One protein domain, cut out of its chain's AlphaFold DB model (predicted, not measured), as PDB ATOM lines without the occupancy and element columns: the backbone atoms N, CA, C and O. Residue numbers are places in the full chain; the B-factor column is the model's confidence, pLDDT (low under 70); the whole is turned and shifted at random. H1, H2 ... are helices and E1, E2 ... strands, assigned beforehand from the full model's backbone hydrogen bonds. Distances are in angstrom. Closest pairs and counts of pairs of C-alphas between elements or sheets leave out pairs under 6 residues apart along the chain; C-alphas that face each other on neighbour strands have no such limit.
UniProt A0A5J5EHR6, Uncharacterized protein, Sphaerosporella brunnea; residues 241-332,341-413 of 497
ATOM      1  N   THR A 241     223.750   5.473  56.171       90.62
ATOM      2  CA  THR A 241     224.225   5.016  57.469       90.62
ATOM      3  C   THR A 241     225.726   5.178  57.580       90.62
ATOM      4  O   THR A 241     226.454   5.108  56.588       90.62
ATOM      5  N   SER A 242     226.170   5.310  58.822       90.31
ATOM      6  CA  SER A 242     227.571   5.239  59.192       90.31
ATOM      7  C   SER A 242     228.040   3.768  59.195       90.31
ATOM      8  O   SER A 242     227.615   3.022  60.086       90.31
ATOM      9  N   PRO A 243     228.881   3.319  58.237       88.94
ATOM     10  CA  PRO A 243     229.375   1.940  58.201       88.94
ATOM     11  C   PRO A 243     230.333   1.612  59.357       88.94
ATOM     12  O   PRO A 243     230.992   2.471  59.930       88.94
ATOM     13  N   GLU A 244     230.463   0.330  59.683       87.88
ATOM     14  CA  GLU A 244     231.509  -0.164  60.575       87.88
ATOM     15  C   GLU A 244     232.778  -0.450  59.770       87.88
ATOM     16  O   GLU A 244     232.778  -1.279  58.871       87.88
ATOM     17  N   THR A 245     233.870   0.239  60.067       87.06
ATOM     18  CA  THR A 245     235.120   0.095  59.314       87.06
ATOM     19  C   THR A 245     236.009  -0.963  59.957       87.06
ATOM     20  O   THR A 245     236.362  -0.850  61.131       87.06
ATOM     21  N   MET A 246     236.415  -1.964  59.185       86.06
ATOM     22  CA  MET A 246     237.303  -3.048  59.595       86.06
ATOM     23  C   MET A 246     238.551  -3.015  58.713       86.06
ATOM     24  O   MET A 246     238.445  -3.069  57.490       86.06
ATOM     25  N   ASN A 247     239.734  -2.936  59.327       87.44
ATOM     26  CA  ASN A 247     241.025  -2.982  58.628       87.44
ATOM     27  C   ASN A 247     241.140  -1.988  57.456       87.44
ATOM     28  O   ASN A 247     241.652  -2.340  56.395       87.44
ATOM     29  N   VAL A 248     240.639  -0.759  57.622       86.25
ATOM     30  CA  VAL A 248     240.778   0.266  56.584       86.25
ATOM     31  C   VAL A 248     242.204   0.796  56.584       86.25
ATOM     32  O   VAL A 248     242.732   1.233  57.606       86.25
ATOM     33  N   THR A 249     242.823   0.750  55.416       88.62
ATOM     34  CA  THR A 249     244.170   1.227  55.162       88.62
ATOM     35  C   THR A 249     244.123   2.295  54.087       88.62
ATOM     36  O   THR A 249     243.568   2.073  53.009       88.62
ATOM     37  N   TYR A 250     244.742   3.432  54.365       86.75
ATOM     38  CA  TYR A 250     244.993   4.456  53.362       86.75
ATOM     39  C   TYR A 250     246.432   4.307  52.873       86.75
ATOM     40  O   TYR A 250     247.345   4.079  53.670       86.75
ATOM     41  N   ARG A 251     246.632   4.417  51.563       85.81
ATOM     42  CA  ARG A 251     247.941   4.429  50.923       85.81
ATOM     43  C   ARG A 251     248.073   5.646  50.037       85.81
ATOM     44  O   ARG A 251     247.346   5.764  49.059       85.81
ATOM     45  N   GLN A 252     249.021   6.517  50.340       81.56
ATOM     46  CA  GLN A 252     249.347   7.620  49.444       81.56
ATOM     47  C   GLN A 252     250.398   7.143  48.443       81.56
ATOM     48  O   GLN A 252     251.429   6.599  48.838       81.56
ATOM     49  N   ILE A 253     250.116   7.311  47.154       80.69
ATOM     50  CA  ILE A 253     250.979   6.916  46.044       80.69
ATOM     51  C   ILE A 253     251.482   8.192  45.374       80.69
ATOM     52  O   ILE A 253     250.732   8.885  44.680       80.69
ATOM     53  N   LEU A 254     252.769   8.480  45.554       77.75
ATOM     54  CA  LEU A 254     253.453   9.569  44.864       77.75
ATOM     55  C   LEU A 254     254.071   9.034  43.569       77.75
ATOM     56  O   LEU A 254     254.900   8.123  43.597       77.75
ATOM     57  N   ARG A 255     253.654   9.582  42.421       75.00
ATOM     58  CA  ARG A 255     254.243   9.255  41.116       75.00
ATOM     59  C   ARG A 255     255.175  10.386  40.674       75.00
ATOM     60  O   ARG A 255     254.703  11.509  40.512       75.00
ATOM     61  N   PRO A 256     256.462  10.114  40.420       69.75
ATOM     62  CA  PRO A 256     257.374  11.133  39.913       69.75
ATOM     63  C   PRO A 256     256.887  11.653  38.554       69.75
ATOM     64  O   PRO A 256     256.568  10.876  37.656       69.75
ATOM     65  N   GLY A 257     256.797  12.979  38.425       71.56
ATOM     66  CA  GLY A 257     256.302  13.668  37.226       71.56
ATOM     67  C   GLY A 257     254.805  14.005  37.228       71.56
ATOM     68  O   GLY A 257     254.400  14.871  36.457       71.56
ATOM     69  N   ASN A 258     253.999  13.410  38.115       65.06
ATOM     70  CA  ASN A 258     252.623  13.846  38.352       65.06
ATOM     71  C   ASN A 258     252.589  14.736  39.591       65.06
ATOM     72  O   ASN A 258     253.032  14.330  40.661       65.06
ATOM     73  N   MET A 259     252.045  15.945  39.454       63.53
ATOM     74  CA  MET A 259     251.938  16.859  40.590       63.53
ATOM     75  C   MET A 259     250.890  16.405  41.609       63.53
ATOM     76  O   MET A 259     251.056  16.742  42.769       63.53
ATOM     77  N   SER A 260     249.876  15.620  41.224       72.06
ATOM     78  CA  SER A 260     248.791  15.205  42.124       72.06
ATOM     79  C   SER A 260     249.055  13.834  42.770       72.06
ATOM     80  O   SER A 260     249.158  12.839  42.042       72.06
ATOM     81  N   PRO A 261     249.150  13.743  44.110       71.31
ATOM     82  CA  PRO A 261     249.182  12.466  44.808       71.31
ATOM     83  C   PRO A 261     247.885  11.672  44.589       71.31
ATOM     84  O   PRO A 261     246.795  12.227  44.438       71.31
ATOM     85  N   LEU A 262     248.010  10.346  44.548       79.75
ATOM     86  CA  LEU A 262     246.870   9.434  44.472       79.75
ATOM     87  C   LEU A 262     246.678   8.770  45.834       79.75
ATOM     88  O   LEU A 262     247.567   8.069  46.314       79.75
ATOM     89  N   GLY A 263     245.508   8.957  46.437       82.31
ATOM     90  CA  GLY A 263     245.078   8.203  47.605       82.31
ATOM     91  C   GLY A 263     244.521   6.849  47.182       82.31
ATOM     92  O   GLY A 263     243.729   6.750  46.252       82.31
ATOM     93  N   HIS A 264     244.911   5.778  47.851       85.00
ATOM     94  CA  HIS A 264     244.374   4.444  47.630       85.00
ATOM     95  C   HIS A 264     243.838   3.899  48.947       85.00
ATOM     96  O   HIS A 264     244.581   3.752  49.913       85.00
ATOM     97  N   VAL A 265     242.539   3.630  49.001       84.06
ATOM     98  CA  VAL A 265     241.850   3.199  50.216       84.06
ATOM     99  C   VAL A 265     241.400   1.765  50.039       84.06
ATOM    100  O   VAL A 265     240.619   1.461  49.135       84.06
ATOM    101  N   THR A 266     241.880   0.892  50.920       87.94
ATOM    102  CA  THR A 266     241.485  -0.517  50.962       87.94
ATOM    103  C   THR A 266     240.969  -0.895  52.341       87.94
ATOM    104  O   THR A 266     241.455  -0.363  53.329       87.94
ATOM    105  N   GLY A 267     239.998  -1.796  52.447       86.69
ATOM    106  CA  GLY A 267     239.488  -2.265  53.736       86.69
ATOM    107  C   GLY A 267     238.121  -2.917  53.629       86.69
ATOM    108  O   GLY A 267     237.657  -3.220  52.538       86.69
ATOM    109  N   ASN A 268     237.452  -3.099  54.762       86.31
ATOM    110  CA  ASN A 268     236.168  -3.787  54.835       86.31
ATOM    111  C   ASN A 268     235.147  -2.903  55.562       86.31
ATOM    112  O   ASN A 268     235.439  -2.337  56.613       86.31
ATOM    113  N   LEU A 269     233.941  -2.778  55.011       85.12
ATOM    114  CA  LEU A 269     232.844  -2.004  55.589       85.12
ATOM    115  C   LEU A 269     231.709  -2.946  55.999       85.12
ATOM    116  O   LEU A 269     231.061  -3.569  55.159       85.12
ATOM    117  N   GLY A 270     231.445  -3.046  57.295       85.25
ATOM    118  CA  GLY A 270     230.286  -3.725  57.852       85.25
ATOM    119  C   GLY A 270     229.054  -2.823  57.827       85.25
ATOM    120  O   GLY A 270     229.081  -1.695  58.313       85.25
ATOM    121  N   VAL A 271     227.939  -3.331  57.305       82.12
ATOM    122  CA  VAL A 271     226.638  -2.629  57.310       82.12
ATOM    123  C   VAL A 271     225.599  -3.336  58.183       82.12
ATOM    124  O   VAL A 271     224.392  -3.191  57.999       82.12
ATOM    125  N   GLU A 272     226.065  -4.095  59.174       82.00
ATOM    126  CA  GLU A 272     225.220  -4.889  60.072       82.00
ATOM    127  C   GLU A 272     224.205  -4.023  60.841       82.00
ATOM    128  O   GLU A 272     223.084  -4.454  61.109       82.00
ATOM    129  N   PHE A 273     224.551  -2.768  61.144       79.25
ATOM    130  CA  PHE A 273     223.647  -1.842  61.824       79.25
ATOM    131  C   PHE A 273     222.330  -1.621  61.058       79.25
ATOM    132  O   PHE A 273     221.260  -1.650  61.666       79.25
ATOM    133  N   LEU A 274     222.368  -1.521  59.721       79.31
ATOM    134  CA  LEU A 274     221.152  -1.421  58.898       79.31
ATOM    135  C   LEU A 274     220.258  -2.655  59.039       79.31
ATOM    136  O   LEU A 274     219.031  -2.536  59.054       79.31
ATOM    137  N   HIS A 275     220.867  -3.836  59.154       79.94
ATOM    138  CA  HIS A 275     220.143  -5.088  59.351       79.94
ATOM    139  C   HIS A 275     219.497  -5.139  60.737       79.94
ATOM    140  O   HIS A 275     218.296  -5.400  60.840       79.94
ATOM    141  N   ARG A 276     220.243  -4.787  61.789       83.06
ATOM    142  CA  ARG A 276     219.726  -4.715  63.165       83.06
ATOM    143  C   ARG A 276     218.566  -3.725  63.298       83.06
ATOM    144  O   ARG A 276     217.587  -4.013  63.981       83.06
ATOM    145  N   SER A 277     218.632  -2.596  62.593       82.75
ATOM    146  CA  SER A 277     217.585  -1.568  62.586       82.75
ATOM    147  C   SER A 277     216.444  -1.832  61.596       82.75
ATOM    148  O   SER A 277     215.511  -1.033  61.521       82.75
ATOM    149  N   SER A 278     216.462  -2.947  60.860       81.50
ATOM    150  CA  SER A 278     215.467  -3.248  59.820       81.50
ATOM    151  C   SER A 278     214.026  -3.267  60.336       81.50
ATOM    152  O   SER A 278     213.157  -2.670  59.709       81.50
ATOM    153  N   ALA A 279     213.767  -3.861  61.503       81.31
ATOM    154  CA  ALA A 279     212.425  -3.898  62.093       81.31
ATOM    155  C   ALA A 279     211.899  -2.494  62.452       81.31
ATOM    156  O   ALA A 279     210.710  -2.207  62.307       81.31
ATOM    157  N   GLN A 280     212.789  -1.599  62.890       81.94
ATOM    158  CA  GLN A 280     212.448  -0.211  63.199       81.94
ATOM    159  C   GLN A 280     212.257   0.621  61.923       81.94
ATOM    160  O   GLN A 280     211.390   1.487  61.873       81.94
ATOM    161  N   LEU A 281     213.018   0.335  60.867       81.44
ATOM    162  CA  LEU A 281     212.827   0.944  59.551       81.44
ATOM    163  C   LEU A 281     211.505   0.502  58.897       81.44
ATOM    164  O   LEU A 281     210.813   1.314  58.281       81.44
ATOM    165  N   GLU A 282     211.117  -0.762  59.079       81.00
ATOM    166  CA  GLU A 282     209.828  -1.280  58.613       81.00
ATOM    167  C   GLU A 282     208.650  -0.640  59.358       81.00
ATOM    168  O   GLU A 282     207.641  -0.309  58.731       81.00
ATOM    169  N   SER A 283     208.774  -0.400  60.669       78.62
ATOM    170  CA  SER A 283     207.713   0.248  61.454       78.62
ATOM    171  C   SER A 283     207.486   1.712  61.061       78.62
ATOM    172  O   SER A 283     206.355   2.189  61.105       78.62
ATOM    173  N   GLN A 284     208.526   2.398  60.574       74.31
ATOM    174  CA  GLN A 284     208.431   3.745  60.001       74.31
ATOM    175  C   GLN A 284     207.818   3.763  58.586       74.31
ATOM    176  O   GLN A 284     207.753   4.819  57.958       74.31
ATOM    177  N   LYS A 285     207.396   2.603  58.050       69.06
ATOM    178  CA  LYS A 285     206.915   2.406  56.667       69.06
ATOM    179  C   LYS A 285     207.879   2.926  55.590       69.06
ATOM    180  O   LYS A 285     207.500   3.020  54.427       69.06
ATOM    181  N   SER A 286     209.115   3.263  55.948       62.78
ATOM    182  CA  SER A 286     210.050   3.944  55.060       62.78
ATOM    183  C   SER A 286     210.823   2.945  54.208       62.78
ATOM    184  O   SER A 286     211.132   3.226  53.051       62.78
ATOM    185  N   PHE A 287     211.093   1.748  54.731       71.31
ATOM    186  CA  PHE A 287     211.953   0.780  54.066       71.31
ATOM    187  C   PHE A 287     211.510  -0.656  54.323       71.31
ATOM    188  O   PHE A 287     211.109  -1.000  55.427       71.31
ATOM    189  N   ARG A 288     211.627  -1.516  53.307       70.12
ATOM    190  CA  ARG A 288     211.411  -2.960  53.452       70.12
ATOM    191  C   ARG A 288     212.587  -3.697  52.842       70.12
ATOM    192  O   ARG A 288     212.790  -3.616  51.628       70.12
ATOM    193  N   PHE A 289     213.337  -4.421  53.663       67.31
ATOM    194  CA  PHE A 289     214.427  -5.252  53.164       67.31
ATOM    195  C   PHE A 289     213.847  -6.445  52.403       67.31
ATOM    196  O   PHE A 289     212.914  -7.112  52.855       67.31
ATOM    197  N   ASN A 290     214.393  -6.744  51.225       65.81
ATOM    198  CA  ASN A 290     214.086  -8.013  50.580       65.81
ATOM    199  C   ASN A 290     214.725  -9.135  51.417       65.81
ATOM    200  O   ASN A 290     215.894  -9.031  51.781       65.81
ATOM    201  N   LYS A 291     214.010 -10.235  51.688       61.59
ATOM    202  CA  LYS A 291     214.567 -11.387  52.427       61.59
ATOM    203  C   LYS A 291     215.866 -11.922  51.807       61.59
ATOM    204  O   LYS A 291     216.718 -12.409  52.534       61.59
ATOM    205  N   LYS A 292     216.052 -11.783  50.486       58.72
ATOM    206  CA  LYS A 292     217.305 -12.143  49.791       58.72
ATOM    207  C   LYS A 292     218.470 -11.169  50.038       58.72
ATOM    208  O   LYS A 292     219.610 -11.522  49.780       58.72
ATOM    209  N   GLN A 293     218.184  -9.954  50.503       57.03
ATOM    210  CA  GLN A 293     219.158  -8.912  50.856       57.03
ATOM    211  C   GLN A 293     219.431  -8.857  52.366       57.03
ATOM    212  O   GLN A 293     220.300  -8.110  52.800       57.03
ATOM    213  N   SER A 294     218.707  -9.649  53.164       53.66
ATOM    214  CA  SER A 294     218.957  -9.859  54.592       53.66
ATOM    215  C   SER A 294     220.192 -10.750  54.784       53.66
ATOM    216  O   SER A 294     220.108 -11.848  55.330       53.66
ATOM    217  N   LEU A 295     221.338 -10.302  54.281       57.59
ATOM    218  CA  LEU A 295     222.631 -10.904  54.566       57.59
ATOM    219  C   LEU A 295     223.130 -10.249  55.852       57.59
ATOM    220  O   LEU A 295     223.674  -9.151  55.825       57.59
ATOM    221  N   SER A 296     222.911 -10.917  56.983       55.16
ATOM    222  CA  SER A 296     223.369 -10.483  58.313       55.16
ATOM    223  C   SER A 296     224.886 -10.259  58.394       55.16
ATOM    224  O   SER A 296     225.355  -9.632  59.332       55.16
ATOM    225  N   ASN A 297     225.643 -10.724  57.395       63.09
ATOM    226  CA  ASN A 297     227.100 -10.633  57.329       63.09
ATOM    227  C   ASN A 297     227.562  -9.902  56.057       63.09
ATOM    228  O   ASN A 297     228.557 -10.293  55.451       63.09
ATOM    229  N   LEU A 298     226.808  -8.901  55.588       72.69
ATOM    230  CA  LEU A 298     227.237  -8.111  54.437       72.69
ATOM    231  C   LEU A 298     228.442  -7.249  54.838       72.69
ATOM    232  O   LEU A 298     228.299  -6.198  55.465       72.69
ATOM    233  N   VAL A 299     229.622  -7.742  54.480       77.19
ATOM    234  CA  VAL A 299     230.881  -7.008  54.502       77.19
ATOM    235  C   VAL A 299     231.137  -6.539  53.077       77.19
ATOM    236  O   VAL A 299     231.079  -7.335  52.142       77.19
ATOM    237  N   LEU A 300     231.344  -5.240  52.907       79.56
ATOM    238  CA  LEU A 300     231.658  -4.633  51.622       79.56
ATOM    239  C   LEU A 300     233.165  -4.412  51.554       79.56
ATOM    240  O   LEU A 300     233.714  -3.705  52.400       79.56
ATOM    241  N   ASP A 301     233.825  -4.995  50.562       78.94
ATOM    242  CA  ASP A 301     235.243  -4.747  50.332       78.94
ATOM    243  C   ASP A 301     235.418  -3.370  49.684       78.94
ATOM    244  O   ASP A 301     234.902  -3.075  48.602       78.94
ATOM    245  N   LEU A 302     236.130  -2.502  50.389       81.75
ATOM    246  CA  LEU A 302     236.568  -1.200  49.931       81.75
ATOM    247  C   LEU A 302     237.898  -1.387  49.208       81.75
ATOM    248  O   LEU A 302     238.868  -1.849  49.800       81.75
ATOM    249  N   ASN A 303     237.942  -1.031  47.930       82.56
ATOM    250  CA  ASN A 303     239.168  -0.973  47.144       82.56
ATOM    251  C   ASN A 303     239.014   0.146  46.114       82.56
ATOM    252  O   ASN A 303     238.411  -0.048  45.058       82.56
ATOM    253  N   CYS A 304     239.446   1.353  46.471       78.06
ATOM    254  CA  CYS A 304     239.177   2.552  45.682       78.06
ATOM    255  C   CYS A 304     240.416   3.438  45.576       78.06
ATOM    256  O   CYS A 304     241.180   3.588  46.527       78.06
ATOM    257  N   THR A 305     240.610   4.043  44.410       75.88
ATOM    258  CA  THR A 305     241.598   5.099  44.182       75.88
ATOM    259  C   THR A 305     240.891   6.450  44.172       75.88
ATOM    260  O   THR A 305     239.821   6.607  43.590       75.88
ATOM    261  N   ILE A 306     241.478   7.421  44.857       75.94
ATOM    262  CA  ILE A 306     240.972   8.773  45.048       75.94
ATOM    263  C   ILE A 306     242.057   9.707  44.540       75.94
ATOM    264  O   ILE A 306     243.213   9.617  44.956       75.94
ATOM    265  N   GLU A 307     241.702  10.592  43.623       70.75
ATOM    266  CA  GLU A 307     242.615  11.642  43.198       70.75
ATOM    267  C   GLU A 307     242.640  12.720  44.284       70.75
ATOM    268  O   GLU A 307     241.599  13.297  44.608       70.75
ATOM    269  N   GLU A 308     243.803  12.962  44.898       66.62
ATOM    270  CA  GLU A 308     243.919  14.057  45.856       66.62
ATOM    271  C   GLU A 308     243.907  15.366  45.073       66.62
ATOM    272  O   GLU A 308     244.883  15.758  44.425       66.62
ATOM    273  N   ALA A 309     242.773  16.054  45.114       59.47
ATOM    274  CA  ALA A 309     242.677  17.390  44.570       59.47
ATOM    275  C   ALA A 309     243.478  18.337  45.474       59.47
ATOM    276  O   ALA A 309     242.994  18.805  46.500       59.47
ATOM    277  N   LEU A 310     244.716  18.630  45.079       52.03
ATOM    278  CA  LEU A 310     245.656  19.470  45.833       52.03
ATOM    279  C   LEU A 310     245.152  20.892  46.148       52.03
ATOM    280  O   LEU A 310     245.785  21.581  46.943       52.03
ATOM    281  N   PHE A 311     244.050  21.347  45.536       46.94
ATOM    282  CA  PHE A 311     243.619  22.749  45.585       46.94
ATOM    283  C   PHE A 311     242.101  22.993  45.650       46.94
ATOM    284  O   PHE A 311     241.676  24.143  45.514       46.94
ATOM    285  N   THR A 312     241.248  21.982  45.850       44.91
ATOM    286  CA  THR A 312     239.794  22.225  45.921       44.91
ATOM    287  C   THR A 312     239.306  22.326  47.362       44.91
ATOM    288  O   THR A 312     239.357  21.364  48.115       44.91
ATOM    289  N   ILE A 313     238.788  23.505  47.712       48.75
ATOM    290  CA  ILE A 313     238.181  23.838  49.016       48.75
ATOM    291  C   ILE A 313     236.843  23.094  49.224       48.75
ATOM    292  O   ILE A 313     236.357  22.981  50.349       48.75
ATOM    293  N   ASP A 314     236.253  22.561  48.152       51.84
ATOM    294  CA  ASP A 314     234.989  21.833  48.211       51.84
ATOM    295  C   ASP A 314     235.229  20.321  48.394       51.84
ATOM    296  O   ASP A 314     236.025  19.735  47.657       51.84
ATOM    297  N   PRO A 315     234.517  19.659  49.324       53.59
ATOM    298  CA  PRO A 315     234.620  18.218  49.506       53.59
ATOM    299  C   PRO A 315     234.177  17.482  48.238       53.59
ATOM    300  O   PRO A 315     233.023  17.571  47.811       53.59
ATOM    301  N   SER A 316     235.097  16.728  47.642       54.22
ATOM    302  CA  SER A 316     234.815  15.847  46.513       54.22
ATOM    303  C   SER A 316     234.001  14.647  46.990       54.22
ATOM    304  O   SER A 316     234.418  13.942  47.908       54.22
ATOM    305  N   LEU A 317     232.842  14.426  46.371       52.94
ATOM    306  CA  LEU A 317     231.930  13.336  46.695       52.94
ATOM    307  C   LEU A 317     232.056  12.258  45.614       52.94
ATOM    308  O   LEU A 317     231.668  12.489  44.469       52.94
ATOM    309  N   TYR A 318     232.587  11.091  45.969       57.16
ATOM    310  CA  TYR A 318     232.782   9.988  45.022       57.16
ATOM    311  C   TYR A 318     231.666   8.952  45.174       57.16
ATOM    312  O   TYR A 318     231.661   8.245  46.180       57.16
ATOM    313  N   PRO A 319     230.704   8.847  44.235       51.44
ATOM    314  CA  PRO A 319     229.707   7.789  44.271       51.44
ATOM    315  C   PRO A 319     230.340   6.476  43.803       51.44
ATOM    316  O   PRO A 319     230.634   6.299  42.623       51.44
ATOM    317  N   LEU A 320     230.522   5.536  44.722       55.62
ATOM    318  CA  LEU A 320     231.051   4.209  44.407       55.62
ATOM    319  C   LEU A 320     229.906   3.197  44.360       55.62
ATOM    320  O   LEU A 320     229.134   3.069  45.315       55.62
ATOM    321  N   ARG A 321     229.780   2.476  43.238       49.97
ATOM    322  CA  ARG A 321     228.781   1.413  43.080       49.97
ATOM    323  C   ARG A 321     229.353   0.113  43.625       49.97
ATOM    324  O   ARG A 321     230.266  -0.460  43.042       49.97
ATOM    325  N   VAL A 322     228.792  -0.367  44.726       47.72
ATOM    326  CA  VAL A 322     229.277  -1.593  45.365       47.72
ATOM    327  C   VAL A 322     228.672  -2.815  44.669       47.72
ATOM    328  O   VAL A 322     227.449  -2.985  44.640       47.72
ATOM    329  N   LYS A 323     229.517  -3.676  44.089       47.97
ATOM    330  CA  LYS A 323     229.099  -4.975  43.546       47.97
ATOM    331  C   LYS A 323     228.916  -5.920  44.739       47.97
ATOM    332  O   LYS A 323     229.859  -6.197  45.464       47.97
ATOM    333  N   ALA A 324     227.701  -6.416  44.972       39.97
ATOM    334  CA  ALA A 324     227.402  -7.324  46.092       39.97
ATOM    335  C   ALA A 324     227.953  -8.763  45.899       39.97
ATOM    336  O   ALA A 324     227.409  -9.717  46.451       39.97
ATOM    337  N   THR A 325     228.996  -8.931  45.083       35.53
ATOM    338  CA  THR A 325     229.694 -10.192  44.802       35.53
ATOM    339  C   THR A 325     231.189  -9.899  44.687       35.53
ATOM    340  O   THR A 325     231.552  -8.933  44.021       35.53
ATOM    341  N   ALA A 326     231.992 -10.734  45.343       34.38
ATOM    342  CA  ALA A 326     233.355 -10.534  45.845       34.38
ATOM    343  C   ALA A 326     234.502 -10.243  44.847       34.38
ATOM    344  O   ALA A 326     235.631 -10.594  45.149       34.38
ATOM    345  N   ASP A 327     234.272  -9.564  43.725       30.27
ATOM    346  CA  ASP A 327     235.359  -9.145  42.829       30.27
ATOM    347  C   ASP A 327     235.209  -7.661  42.458       30.27
ATOM    348  O   ASP A 327     234.493  -7.293  41.519       30.27
ATOM    349  N   CYS A 328     235.876  -6.797  43.230       32.44
ATOM    350  CA  CYS A 328     236.229  -5.436  42.819       32.44
ATOM    351  C   CYS A 328     237.573  -5.506  42.081       32.44
ATOM    352  O   CYS A 328     238.630  -5.274  42.672       32.44
ATOM    353  N   GLU A 329     237.523  -5.882  40.802       29.33
ATOM    354  CA  GLU A 329     238.665  -5.773  39.897       29.33
ATOM    355  C   GLU A 329     238.816  -4.320  39.416       29.33
ATOM    356  O   GLU A 329     237.846  -3.574  39.293       29.33
ATOM    357  N   SER A 330     240.078  -3.935  39.264       38.88
ATOM    358  CA  SER A 330     240.658  -2.598  39.138       38.88
ATOM    359  C   SER A 330     239.978  -1.637  38.157       38.88
ATOM    360  O   SER A 330     239.537  -2.039  37.088       38.88
ATOM    361  N   ASP A 331     240.049  -0.348  38.511       39.53
ATOM    362  CA  ASP A 331     239.311   0.808  37.992       39.53
ATOM    363  C   ASP A 331     237.856   0.862  38.464       39.53
ATOM    364  O   ASP A 331     237.062  -0.053  38.263       39.53
ATOM    365  N   CYS A 332     237.447   1.992  39.047       36.06
ATOM    366  CA  CYS A 332     236.046   2.277  39.386       36.06
ATOM    367  C   CYS A 332     235.160   2.474  38.125       36.06
ATOM    368  O   CYS A 332     234.226   3.275  38.125       36.06
ATOM    369  N   THR A 341     217.253  -6.759  37.372       41.06
ATOM    370  CA  THR A 341     216.609  -7.253  38.588       41.06
ATOM    371  C   THR A 341     216.400  -6.066  39.523       41.06
ATOM    372  O   THR A 341     217.288  -5.217  39.607       41.06
ATOM    373  N   PRO A 342     215.261  -5.974  40.236       44.75
ATOM    374  CA  PRO A 342     214.987  -4.902  41.191       44.75
ATOM    375  C   PRO A 342     215.921  -5.056  42.398       44.75
ATOM    376  O   PRO A 342     215.570  -5.645  43.424       44.75
ATOM    377  N   ARG A 343     217.166  -4.607  42.244       55.16
ATOM    378  CA  ARG A 343     218.176  -4.582  43.296       55.16
ATOM    379  C   ARG A 343     218.266  -3.160  43.817       55.16
ATOM    380  O   ARG A 343     218.298  -2.211  43.042       55.16
ATOM    381  N   ASN A 344     218.324  -3.029  45.137       59.97
ATOM    382  CA  ASN A 344     218.641  -1.751  45.748       59.97
ATOM    383  C   ASN A 344     220.038  -1.345  45.283       59.97
ATOM    384  O   ASN A 344     220.958  -2.172  45.295       59.97
ATOM    385  N   HIS A 345     220.189  -0.092  44.880       68.38
ATOM    386  CA  HIS A 345     221.494   0.442  44.538       68.38
ATOM    387  C   HIS A 345     222.183   0.898  45.820       68.38
ATOM    388  O   HIS A 345     221.612   1.665  46.599       68.38
ATOM    389  N   TRP A 346     223.382   0.370  46.045       71.50
ATOM    390  CA  TRP A 346     224.263   0.781  47.127       71.50
ATOM    391  C   TRP A 346     225.255   1.790  46.579       71.50
ATOM    392  O   TRP A 346     225.878   1.561  45.538       71.50
ATOM    393  N   PHE A 347     225.383   2.887  47.303       77.69
ATOM    394  CA  PHE A 347     226.306   3.965  47.029       77.69
ATOM    395  C   PHE A 347     227.173   4.131  48.264       77.69
ATOM    396  O   PHE A 347     226.657   4.288  49.369       77.69
ATOM    397  N   LEU A 348     228.483   4.087  48.086       77.44
ATOM    398  CA  LEU A 348     229.397   4.589  49.096       77.44
ATOM    399  C   LEU A 348     229.736   6.027  48.721       77.44
ATOM    400  O   LEU A 348     230.137   6.289  47.590       77.44
ATOM    401  N   PHE A 349     229.541   6.931  49.672       79.81
ATOM    402  CA  PHE A 349     229.991   8.305  49.598       79.81
ATOM    403  C   PHE A 349     231.240   8.452  50.440       79.81
ATOM    404  O   PHE A 349     231.270   8.070  51.611       79.81
ATOM    405  N   LEU A 350     232.256   9.026  49.817       77.06
ATOM    406  CA  LEU A 350     233.515   9.337  50.453       77.06
ATOM    407  C   LEU A 350     233.750  10.831  50.325       77.06
ATOM    408  O   LEU A 350     233.630  11.383  49.229       77.06
ATOM    409  N   ARG A 351     234.073  11.456  51.451       79.38
ATOM    410  CA  ARG A 351     234.502  12.842  51.548       79.38
ATOM    411  C   ARG A 351     235.880  12.876  52.195       79.38
ATOM    412  O   ARG A 351     236.078  12.320  53.267       79.38
ATOM    413  N   GLN A 352     236.823  13.514  51.519       78.62
ATOM    414  CA  GLN A 352     238.177  13.709  52.019       78.62
ATOM    415  C   GLN A 352     238.326  15.155  52.489       78.62
ATOM    416  O   GLN A 352     238.062  16.078  51.719       78.62
ATOM    417  N   ASN A 353     238.759  15.345  53.734       79.69
ATOM    418  CA  ASN A 353     239.197  16.629  54.262       79.69
ATOM    419  C   ASN A 353     240.705  16.530  54.550       79.69
ATOM    420  O   ASN A 353     241.163  15.641  55.269       79.69
ATOM    421  N   ILE A 354     241.492  17.442  53.984       75.44
ATOM    422  CA  ILE A 354     242.924  17.552  54.281       75.44
ATOM    423  C   ILE A 354     243.058  18.556  55.428       75.44
ATOM    424  O   ILE A 354     242.798  19.743  55.248       75.44
ATOM    425  N   LEU A 355     243.410  18.077  56.623       71.81
ATOM    426  CA  LEU A 355     243.466  18.904  57.836       71.81
ATOM    427  C   LEU A 355     244.774  19.697  57.932       71.81
ATOM    428  O   LEU A 355     244.798  20.805  58.473       71.81
ATOM    429  N   ARG A 356     245.864  19.145  57.390       70.81
ATOM    430  CA  ARG A 356     247.160  19.818  57.252       70.81
ATOM    431  C   ARG A 356     247.754  19.518  55.887       70.81
ATOM    432  O   ARG A 356     247.906  18.354  55.525       70.81
ATOM    433  N   HIS A 357     248.087  20.571  55.150       64.56
ATOM    434  CA  HIS A 357     248.843  20.441  53.914       64.56
ATOM    435  C   HIS A 357     250.311  20.169  54.233       64.56
ATOM    436  O   HIS A 357     250.879  20.798  55.125       64.56
ATOM    437  N   LEU A 358     250.908  19.257  53.466       61.50
ATOM    438  CA  LEU A 358     252.356  19.115  53.383       61.50
ATOM    439  C   LEU A 358     252.951  20.477  53.022       61.50
ATOM    440  O   LEU A 358     252.627  21.031  51.970       61.50
ATOM    441  N   ASP A 359     253.828  20.999  53.881       59.62
ATOM    442  CA  ASP A 359     254.673  22.127  53.510       59.62
ATOM    443  C   ASP A 359     255.474  21.706  52.278       59.62
ATOM    444  O   ASP A 359     256.241  20.739  52.296       59.62
ATOM    445  N   THR A 360     255.267  22.427  51.176       57.47
ATOM    446  CA  THR A 360     255.861  22.140  49.863       57.47
ATOM    447  C   THR A 360     257.391  22.024  49.889       57.47
ATOM    448  O   THR A 360     257.968  21.424  48.985       57.47
ATOM    449  N   GLU A 361     258.051  22.537  50.934       57.75
ATOM    450  CA  GLU A 361     259.496  22.410  51.153       57.75
ATOM    451  C   GLU A 361     259.949  20.949  51.331       57.75
ATOM    452  O   GLU A 361     260.997  20.579  50.810       57.75
ATOM    453  N   TYR A 362     259.138  20.078  51.949       55.06
ATOM    454  CA  TYR A 362     259.508  18.665  52.153       55.06
ATOM    455  C   TYR A 362     259.499  17.843  50.851       55.06
ATOM    456  O   TYR A 362     260.183  16.826  50.748       55.06
ATOM    457  N   LEU A 363     258.732  18.281  49.846       55.22
ATOM    458  CA  LEU A 363     258.650  17.626  48.535       55.22
ATOM    459  C   LEU A 363     259.768  18.075  47.581       55.22
ATOM    460  O   LEU A 363     260.102  17.342  46.652       55.22
ATOM    461  N   LEU A 364     260.353  19.257  47.805       56.16
ATOM    462  CA  LEU A 364     261.420  19.822  46.970       56.16
ATOM    463  C   LEU A 364     262.811  19.268  47.315       56.16
ATOM    464  O   LEU A 364     263.647  19.147  46.419       56.16
ATOM    465  N   ASP A 365     263.046  18.866  48.568       51.94
ATOM    466  CA  ASP A 365     264.322  18.267  48.996       51.94
ATOM    467  C   ASP A 365     264.474  16.786  48.607       51.94
ATOM    468  O   ASP A 365     265.577  16.233  48.647       51.94
ATOM    469  N   ALA A 366     263.401  16.141  48.138       53.75
ATOM    470  CA  ALA A 366     263.459  14.827  47.507       53.75
ATOM    471  C   ALA A 366     264.001  14.944  46.070       53.75
ATOM    472  O   ALA A 366     263.315  14.661  45.089       53.75
ATOM    473  N   ASN A 367     265.260  15.366  45.938       46.78
ATOM    474  CA  ASN A 367     266.003  15.410  44.680       46.78
ATOM    475  C   ASN A 367     266.376  13.971  44.262       46.78
ATOM    476  O   ASN A 367     267.523  13.530  44.339       46.78
ATOM    477  N   LEU A 368     265.352  13.191  43.905       50.03
ATOM    478  CA  LEU A 368     265.423  11.791  43.503       50.03
ATOM    479  C   LEU A 368     266.008  11.703  42.089       50.03
ATOM    480  O   LEU A 368     265.291  11.583  41.103       50.03
ATOM    481  N   THR A 369     267.334  11.715  41.976       52.19
ATOM    482  CA  THR A 369     268.056  11.366  40.737       52.19
ATOM    483  C   THR A 369     268.098   9.847  40.480       52.19
ATOM    484  O   THR A 369     268.930   9.368  39.711       52.19
ATOM    485  N   GLY A 370     267.241   9.074  41.152       53.91
ATOM    486  CA  GLY A 370     267.084   7.630  40.979       53.91
ATOM    487  C   GLY A 370     265.944   7.273  40.015       53.91
ATOM    488  O   GLY A 370     265.187   8.153  39.603       53.91
ATOM    489  N   PRO A 371     265.803   5.989  39.631       56.00
ATOM    490  CA  PRO A 371     264.622   5.523  38.905       56.00
ATOM    491  C   PRO A 371     263.344   5.894  39.675       56.00
ATOM    492  O   PRO A 371     263.414   6.082  40.888       56.00
ATOM    493  N   PRO A 372     262.189   6.009  38.995       55.88
ATOM    494  CA  PRO A 372     260.942   6.464  39.596       55.88
ATOM    495  C   PRO A 372     260.477   5.514  40.707       55.88
ATOM    496  O   PRO A 372     259.735   4.564  40.461       55.88
ATOM    497  N   GLU A 373     260.946   5.743  41.927       56.34
ATOM    498  CA  GLU A 373     260.598   4.937  43.084       56.34
ATOM    499  C   GLU A 373     259.273   5.460  43.637       56.34
ATOM    500  O   GLU A 373     259.127   6.632  43.983       56.34
ATOM    501  N   ILE A 374     258.260   4.594  43.628       63.69
ATOM    502  CA  ILE A 374     256.933   4.914  44.142       63.69
ATOM    503  C   ILE A 374     257.044   4.954  45.666       63.69
ATOM    504  O   ILE A 374     257.175   3.910  46.306       63.69
ATOM    505  N   ILE A 375     256.980   6.149  46.251       64.12
ATOM    506  CA  ILE A 375     256.906   6.293  47.706       64.12
ATOM    507  C   ILE A 375     255.476   5.951  48.124       64.12
ATOM    508  O   ILE A 375     254.523   6.608  47.697       64.12
ATOM    509  N   VAL A 376     255.338   4.899  48.933       70.44
ATOM    510  CA  VAL A 376     254.057   4.440  49.476       70.44
ATOM    511  C   VAL A 376     254.058   4.645  50.982       70.44
ATOM    512  O   VAL A 376     254.752   3.937  51.712       70.44
ATOM    513  N   PHE A 377     253.237   5.575  51.457       70.50
ATOM    514  CA  PHE A 377     252.918   5.673  52.878       70.50
ATOM    515  C   PHE A 377     251.709   4.791  53.169       70.50
ATOM    516  O   PHE A 377     250.723   4.880  52.449       70.50
ATOM    517  N   ASN A 378     251.771   3.933  54.190       76.50
ATOM    518  CA  ASN A 378     250.686   3.012  54.539       76.50
ATOM    519  C   ASN A 378     250.325   3.162  56.021       76.50
ATOM    520  O   ASN A 378     251.146   2.850  56.884       76.50
ATOM    521  N   GLN A 379     249.106   3.618  56.314       76.56
ATOM    522  CA  GLN A 379     248.548   3.643  57.670       76.56
ATOM    523  C   GLN A 379     247.372   2.677  57.767       76.56
ATOM    524  O   GLN A 379     246.446   2.735  56.961       76.56
ATOM    525  N   THR A 380     247.391   1.816  58.786       72.50
ATOM    526  CA  THR A 380     246.366   0.781  59.019       72.50
ATOM    527  C   THR A 380     245.530   1.017  60.280       72.50
ATOM    528  O   THR A 380     244.645   0.222  60.579       72.50
ATOM    529  N   ASN A 381     245.818   2.078  61.043       59.62
ATOM    530  CA  ASN A 381     245.291   2.278  62.397       59.62
ATOM    531  C   ASN A 381     244.471   3.571  62.532       59.62
ATOM    532  O   ASN A 381     244.705   4.361  63.447       59.62
ATOM    533  N   SER A 382     243.490   3.790  61.658       69.62
ATOM    534  CA  SER A 382     242.484   4.830  61.901       69.62
ATOM    535  C   SER A 382     241.488   4.331  62.950       69.62
ATOM    536  O   SER A 382     240.864   3.283  62.765       69.62
ATOM    537  N   ARG A 383     241.314   5.064  64.055       77.06
ATOM    538  CA  ARG A 383     240.198   4.809  64.975       77.06
ATOM    539  C   ARG A 383     238.942   5.437  64.372       77.06
ATOM    540  O   ARG A 383     238.931   6.658  64.233       77.06
ATOM    541  N   PRO A 384     237.905   4.658  64.020       84.56
ATOM    542  CA  PRO A 384     236.666   5.251  63.553       84.56
ATOM    543  C   PRO A 384     236.041   6.093  64.657       84.56
ATOM    544  O   PRO A 384     235.878   5.638  65.791       84.56
ATOM    545  N   SER A 385     235.699   7.325  64.305       85.31
ATOM    546  CA  SER A 385     234.923   8.228  65.136       85.31
ATOM    547  C   SER A 385     233.505   8.323  64.587       85.31
ATOM    548  O   SER A 385     233.281   8.423  63.378       85.31
ATOM    549  N   PHE A 386     232.543   8.276  65.501       84.75
ATOM    550  CA  PHE A 386     231.119   8.315  65.211       84.75
ATOM    551  C   PHE A 386     230.515   9.489  65.975       84.75
ATOM    552  O   PHE A 386     230.537   9.520  67.207       84.75
ATOM    553  N   ASN A 387     229.974  10.468  65.251       82.69
ATOM    554  CA  ASN A 387     229.509  11.715  65.861       82.69
ATOM    555  C   ASN A 387     227.980  11.786  66.024       82.69
ATOM    556  O   ASN A 387     227.414  12.861  66.202       82.69
ATOM    557  N   GLY A 388     227.270  10.653  65.930       82.62
ATOM    558  CA  GLY A 388     225.802  10.668  65.877       82.62
ATOM    559  C   GLY A 388     225.211  10.977  64.506       82.62
ATOM    560  O   GLY A 388     223.992  11.088  64.414       82.62
ATOM    561  N   SER A 389     226.039  11.116  63.470       86.88
ATOM    562  CA  SER A 389     225.620  11.336  62.085       86.88
ATOM    563  C   SER A 389     225.646  10.039  61.267       86.88
ATOM    564  O   SER A 389     226.046   8.971  61.739       86.88
ATOM    565  N   GLU A 390     225.205  10.131  60.016       87.06
ATOM    566  CA  GLU A 390     225.320   9.096  58.989       87.06
ATOM    567  C   GLU A 390     226.753   8.907  58.457       87.06
ATOM    568  O   GLU A 390     226.956   8.118  57.534       87.06
ATOM    569  N   TRP A 391     227.732   9.619  59.022       89.62
ATOM    570  CA  TRP A 391     229.128   9.616  58.595       89.62
ATOM    571  C   TRP A 391     230.020   8.905  59.611       89.62
ATOM    572  O   TRP A 391     229.930   9.134  60.818       89.62
ATOM    573  N   THR A 392     230.911   8.063  59.100       90.25
ATOM    574  CA  THR A 392     232.054   7.510  59.830       90.25
ATOM    575  C   THR A 392     233.288   8.313  59.488       90.25
ATOM    576  O   THR A 392     233.669   8.368  58.322       90.25
ATOM    577  N   THR A 393     233.928   8.895  60.492       91.00
ATOM    578  CA  THR A 393     235.162   9.652  60.303       91.00
ATOM    579  C   THR A 393     236.361   8.761  60.602       91.00
ATOM    580  O   THR A 393     236.444   8.161  61.676       91.00
ATOM    581  N   LEU A 394     237.296   8.684  59.663       90.44
ATOM    582  CA  LEU A 394     238.580   8.011  59.794       90.44
ATOM    583  C   LEU A 394     239.696   9.048  59.717       90.44
ATOM    584  O   LEU A 394     239.823   9.747  58.718       90.44
ATOM    585  N   GLU A 395     240.521   9.119  60.751       90.50
ATOM    586  CA  GLU A 395     241.684  10.002  60.778       90.50
ATOM    587  C   GLU A 395     242.954   9.196  60.482       90.50
ATOM    588  O   GLU A 395     243.237   8.189  61.141       90.50
ATOM    589  N   PHE A 396     243.711   9.637  59.478       86.50
ATOM    590  CA  PHE A 396     245.001   9.076  59.094       86.50
ATOM    591  C   PHE A 396     246.088  10.126  59.308       86.50
ATOM    592  O   PHE A 396     246.134  11.144  58.620       86.50
ATOM    593  N   ILE A 397     246.979   9.849  60.257       84.19
ATOM    594  CA  ILE A 397     248.085  10.738  60.613       84.19
ATOM    595  C   ILE A 397     249.314  10.317  59.804       84.19
ATOM    596  O   ILE A 397     249.867   9.234  60.034       84.19
ATOM    597  N   TYR A 398     249.751  11.157  58.866       78.12
ATOM    598  CA  TYR A 398     251.005  10.971  58.134       78.12
ATOM    599  C   TYR A 398     252.059  11.987  58.573       78.12
ATOM    600  O   TYR A 398     251.724  13.094  58.997       78.12
ATOM    601  N   PRO A 399     253.355  11.655  58.443       74.56
ATOM    602  CA  PRO A 399     254.412  12.648  58.576       74.56
ATOM    603  C   PRO A 399     254.214  13.741  57.513       74.56
ATOM    604  O   PRO A 399     254.514  13.532  56.343       74.56
ATOM    605  N   GLY A 400     253.672  14.891  57.919       70.50
ATOM    606  CA  GLY A 400     253.463  16.058  57.057       70.50
ATOM    607  C   GLY A 400     252.030  16.289  56.561       70.50
ATOM    608  O   GLY A 400     251.752  17.393  56.107       70.50
ATOM    609  N   SER A 401     251.104  15.333  56.691       76.00
ATOM    610  CA  SER A 401     249.690  15.550  56.340       76.00
ATOM    611  C   SER A 401     248.741  14.733  57.207       76.00
ATOM    612  O   SER A 401     248.888  13.519  57.326       76.00
ATOM    613  N   ASP A 402     247.713  15.387  57.729       82.44
ATOM    614  CA  ASP A 402     246.609  14.716  58.412       82.44
ATOM    615  C   ASP A 402     245.441  14.622  57.426       82.44
ATOM    616  O   ASP A 402     244.949  15.644  56.932       82.44
ATOM    617  N   VAL A 403     245.029  13.397  57.100       82.81
ATOM    618  CA  VAL A 403     243.925  13.128  56.174       82.81
ATOM    619  C   VAL A 403     242.741  12.603  56.966       82.81
ATOM    620  O   VAL A 403     242.820  11.558  57.611       82.81
ATOM    621  N   GLU A 404     241.624  13.311  56.885       87.06
ATOM    622  CA  GLU A 404     240.347  12.884  57.436       87.06
ATOM    623  C   GLU A 404     239.465  12.361  56.297       87.06
ATOM    624  O   GLU A 404     239.211  13.048  55.306       87.06
ATOM    625  N   LEU A 405     239.006  11.120  56.427       85.38
ATOM    626  CA  LEU A 405     238.076  10.485  55.503       85.38
ATOM    627  C   LEU A 405     236.724  10.287  56.181       85.38
ATOM    628  O   LEU A 405     236.595   9.515  57.126       85.38
ATOM    629  N   GLU A 406     235.699  10.946  55.659       88.56
ATOM    630  CA  GLU A 406     234.305  10.747  56.031       88.56
ATOM    631  C   GLU A 406     233.656   9.750  55.058       88.56
ATOM    632  O   GLU A 406     233.647   9.948  53.840       88.56
ATOM    633  N   LEU A 407     233.094   8.669  55.593       88.31
ATOM    634  CA  LEU A 407     232.443   7.599  54.838       88.31
ATOM    635  C   LEU A 407     230.961   7.525  55.202       88.31
ATOM    636  O   LEU A 407     230.612   7.467  56.379       88.31
ATOM    637  N   SER A 408     230.084   7.452  54.205       88.50
ATOM    638  CA  SER A 408     228.665   7.147  54.408       88.50
ATOM    639  C   SER A 408     228.193   6.141  53.375       88.50
ATOM    640  O   SER A 408     228.439   6.296  52.178       88.50
ATOM    641  N   VAL A 409     227.514   5.088  53.823       86.38
ATOM    642  CA  VAL A 409     226.929   4.091  52.925       86.38
ATOM    643  C   VAL A 409     225.448   4.377  52.797       86.38
ATOM    644  O   VAL A 409     224.709   4.309  53.779       86.38
ATOM    645  N   CYS A 410     225.005   4.655  51.577       84.94
ATOM    646  CA  CYS A 410     223.610   4.893  51.274       84.94
ATOM    647  C   CYS A 410     223.021   3.789  50.402       84.94
ATOM    648  O   CYS A 410     223.637   3.295  49.460       84.94
ATOM    649  N   VAL A 411     221.781   3.427  50.695       82.56
ATOM    650  CA  VAL A 411     220.988   2.487  49.919       82.56
ATOM    651  C   VAL A 411     219.741   3.195  49.407       82.56
ATOM    652  O   VAL A 411     219.004   3.822  50.168       82.56
ATOM    653  N   MET A 412     219.508   3.087  48.101       80.81
ATOM    654  CA  MET A 412     218.331   3.644  47.442       80.81
ATOM    655  C   MET A 412     217.443   2.509  46.925       80.81
ATOM    656  O   MET A 412     217.689   1.959  45.845       80.81
ATOM    657  N   PRO A 413     216.413   2.103  47.680       72.81
ATOM    658  CA  PRO A 413     215.323   1.304  47.152       72.81
ATOM    659  C   PRO A 413     214.525   2.162  46.172       72.81
ATOM    660  O   PRO A 413     213.777   3.056  46.563       72.81
TER     661      PRO A 413
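What this domain is: This is residues 241 to 332 and 341 to 413 of the 497 residues of an uncharacterized protein of Sphaerosporella brunnea (UniProt A0A5J5EHR6). Two strongly twisted sheets lie face to face as a sandwich, E4 E5 E9 E8 E7 and E3 E2 E1 E6, with their strands crossed at 47 degrees. The long axis runs on beyond the sheets at both ends: H1, H2 and the loop of residues 284 to 298 make one end, H3 and its links the other. You have 165 printed residues, in chain order E1 E2 H1 H2 E3 E4 E5 H3 E6 E7 E8 E9; both sheets, in the strand orders given, are antiparallel, and the class is mostly strand. The whole is elongated, 62 by 32 by 26 A, and only just compact, close to loose, with a radius of gyration of the C-alphas of 18.3 A.

Where its parts are: Begin with the larger sheet: E4 is residues 318 to 321, E5 345 to 354 (29.1 A), E9 401 to 412, E8 392 to 398 and E7 384 to 386. Find C-alpha 401 at (249.690, 15.550, 56.340); from there E9, the longest strand, runs 34.7 A to C-alpha 412 at (218.331, 3.644, 47.442). In the other sheet, E3 is residues 299 to 307 (24.8 A), E2 262 to 270 (25.0 A), E1 244 to 254 (28.7 A) and E6 375 to 379. E1 starts at C-alpha 244, (231.509, -0.164, 60.575), and bends by 62 degrees at residue 247. The helices are H1, residues 272 to 276, H2, 278 to 283, and H3, 361 to 364.

How they stand to each other: E5 and E9 are antiparallel at 162 degrees; look for N 349 and O 408, 2.8 A apart. E7, E8 and E9 form a meander, each strand the antiparallel neighbour of the one before, with N 394 and O 405 at 2.8 A and N 385 and O 393 at 2.9 A. On E5's other side is edge strand E4, with N 320 and O 348 at 3.0 A. Cross to the second sheet at E6 and E8, where the closest C-alphas, of Gln 379 and Phe 396, are 6.6 A apart. There E1 and E2 form a hairpin, with N 251 and O 264 at 2.7 A; N 302 and O 267 are 2.7 A apart between E3 and E2, N 252 and O 377 3.2 A between E1 and E6. H1, H2 and H3 are on neither sheet, and H1 and H2 meet only through their link. In H1 and H2 every O i to N i+4 pair is within hydrogen-bond range; H3 is too short for one.

The domain as a whole: The farthest C-alphas, of Ser 283 and Thr 369, are 64.8 A apart. Residues 333 to 340 are not printed, and C-alphas 332 and 341 are 21.7 A apart across the cut. Of the links printed whole, H2 to E3 is long. Mean pLDDT of the printed part is 70.4; 65 residues are under 70, among them 308 to 332 and 357 to 375.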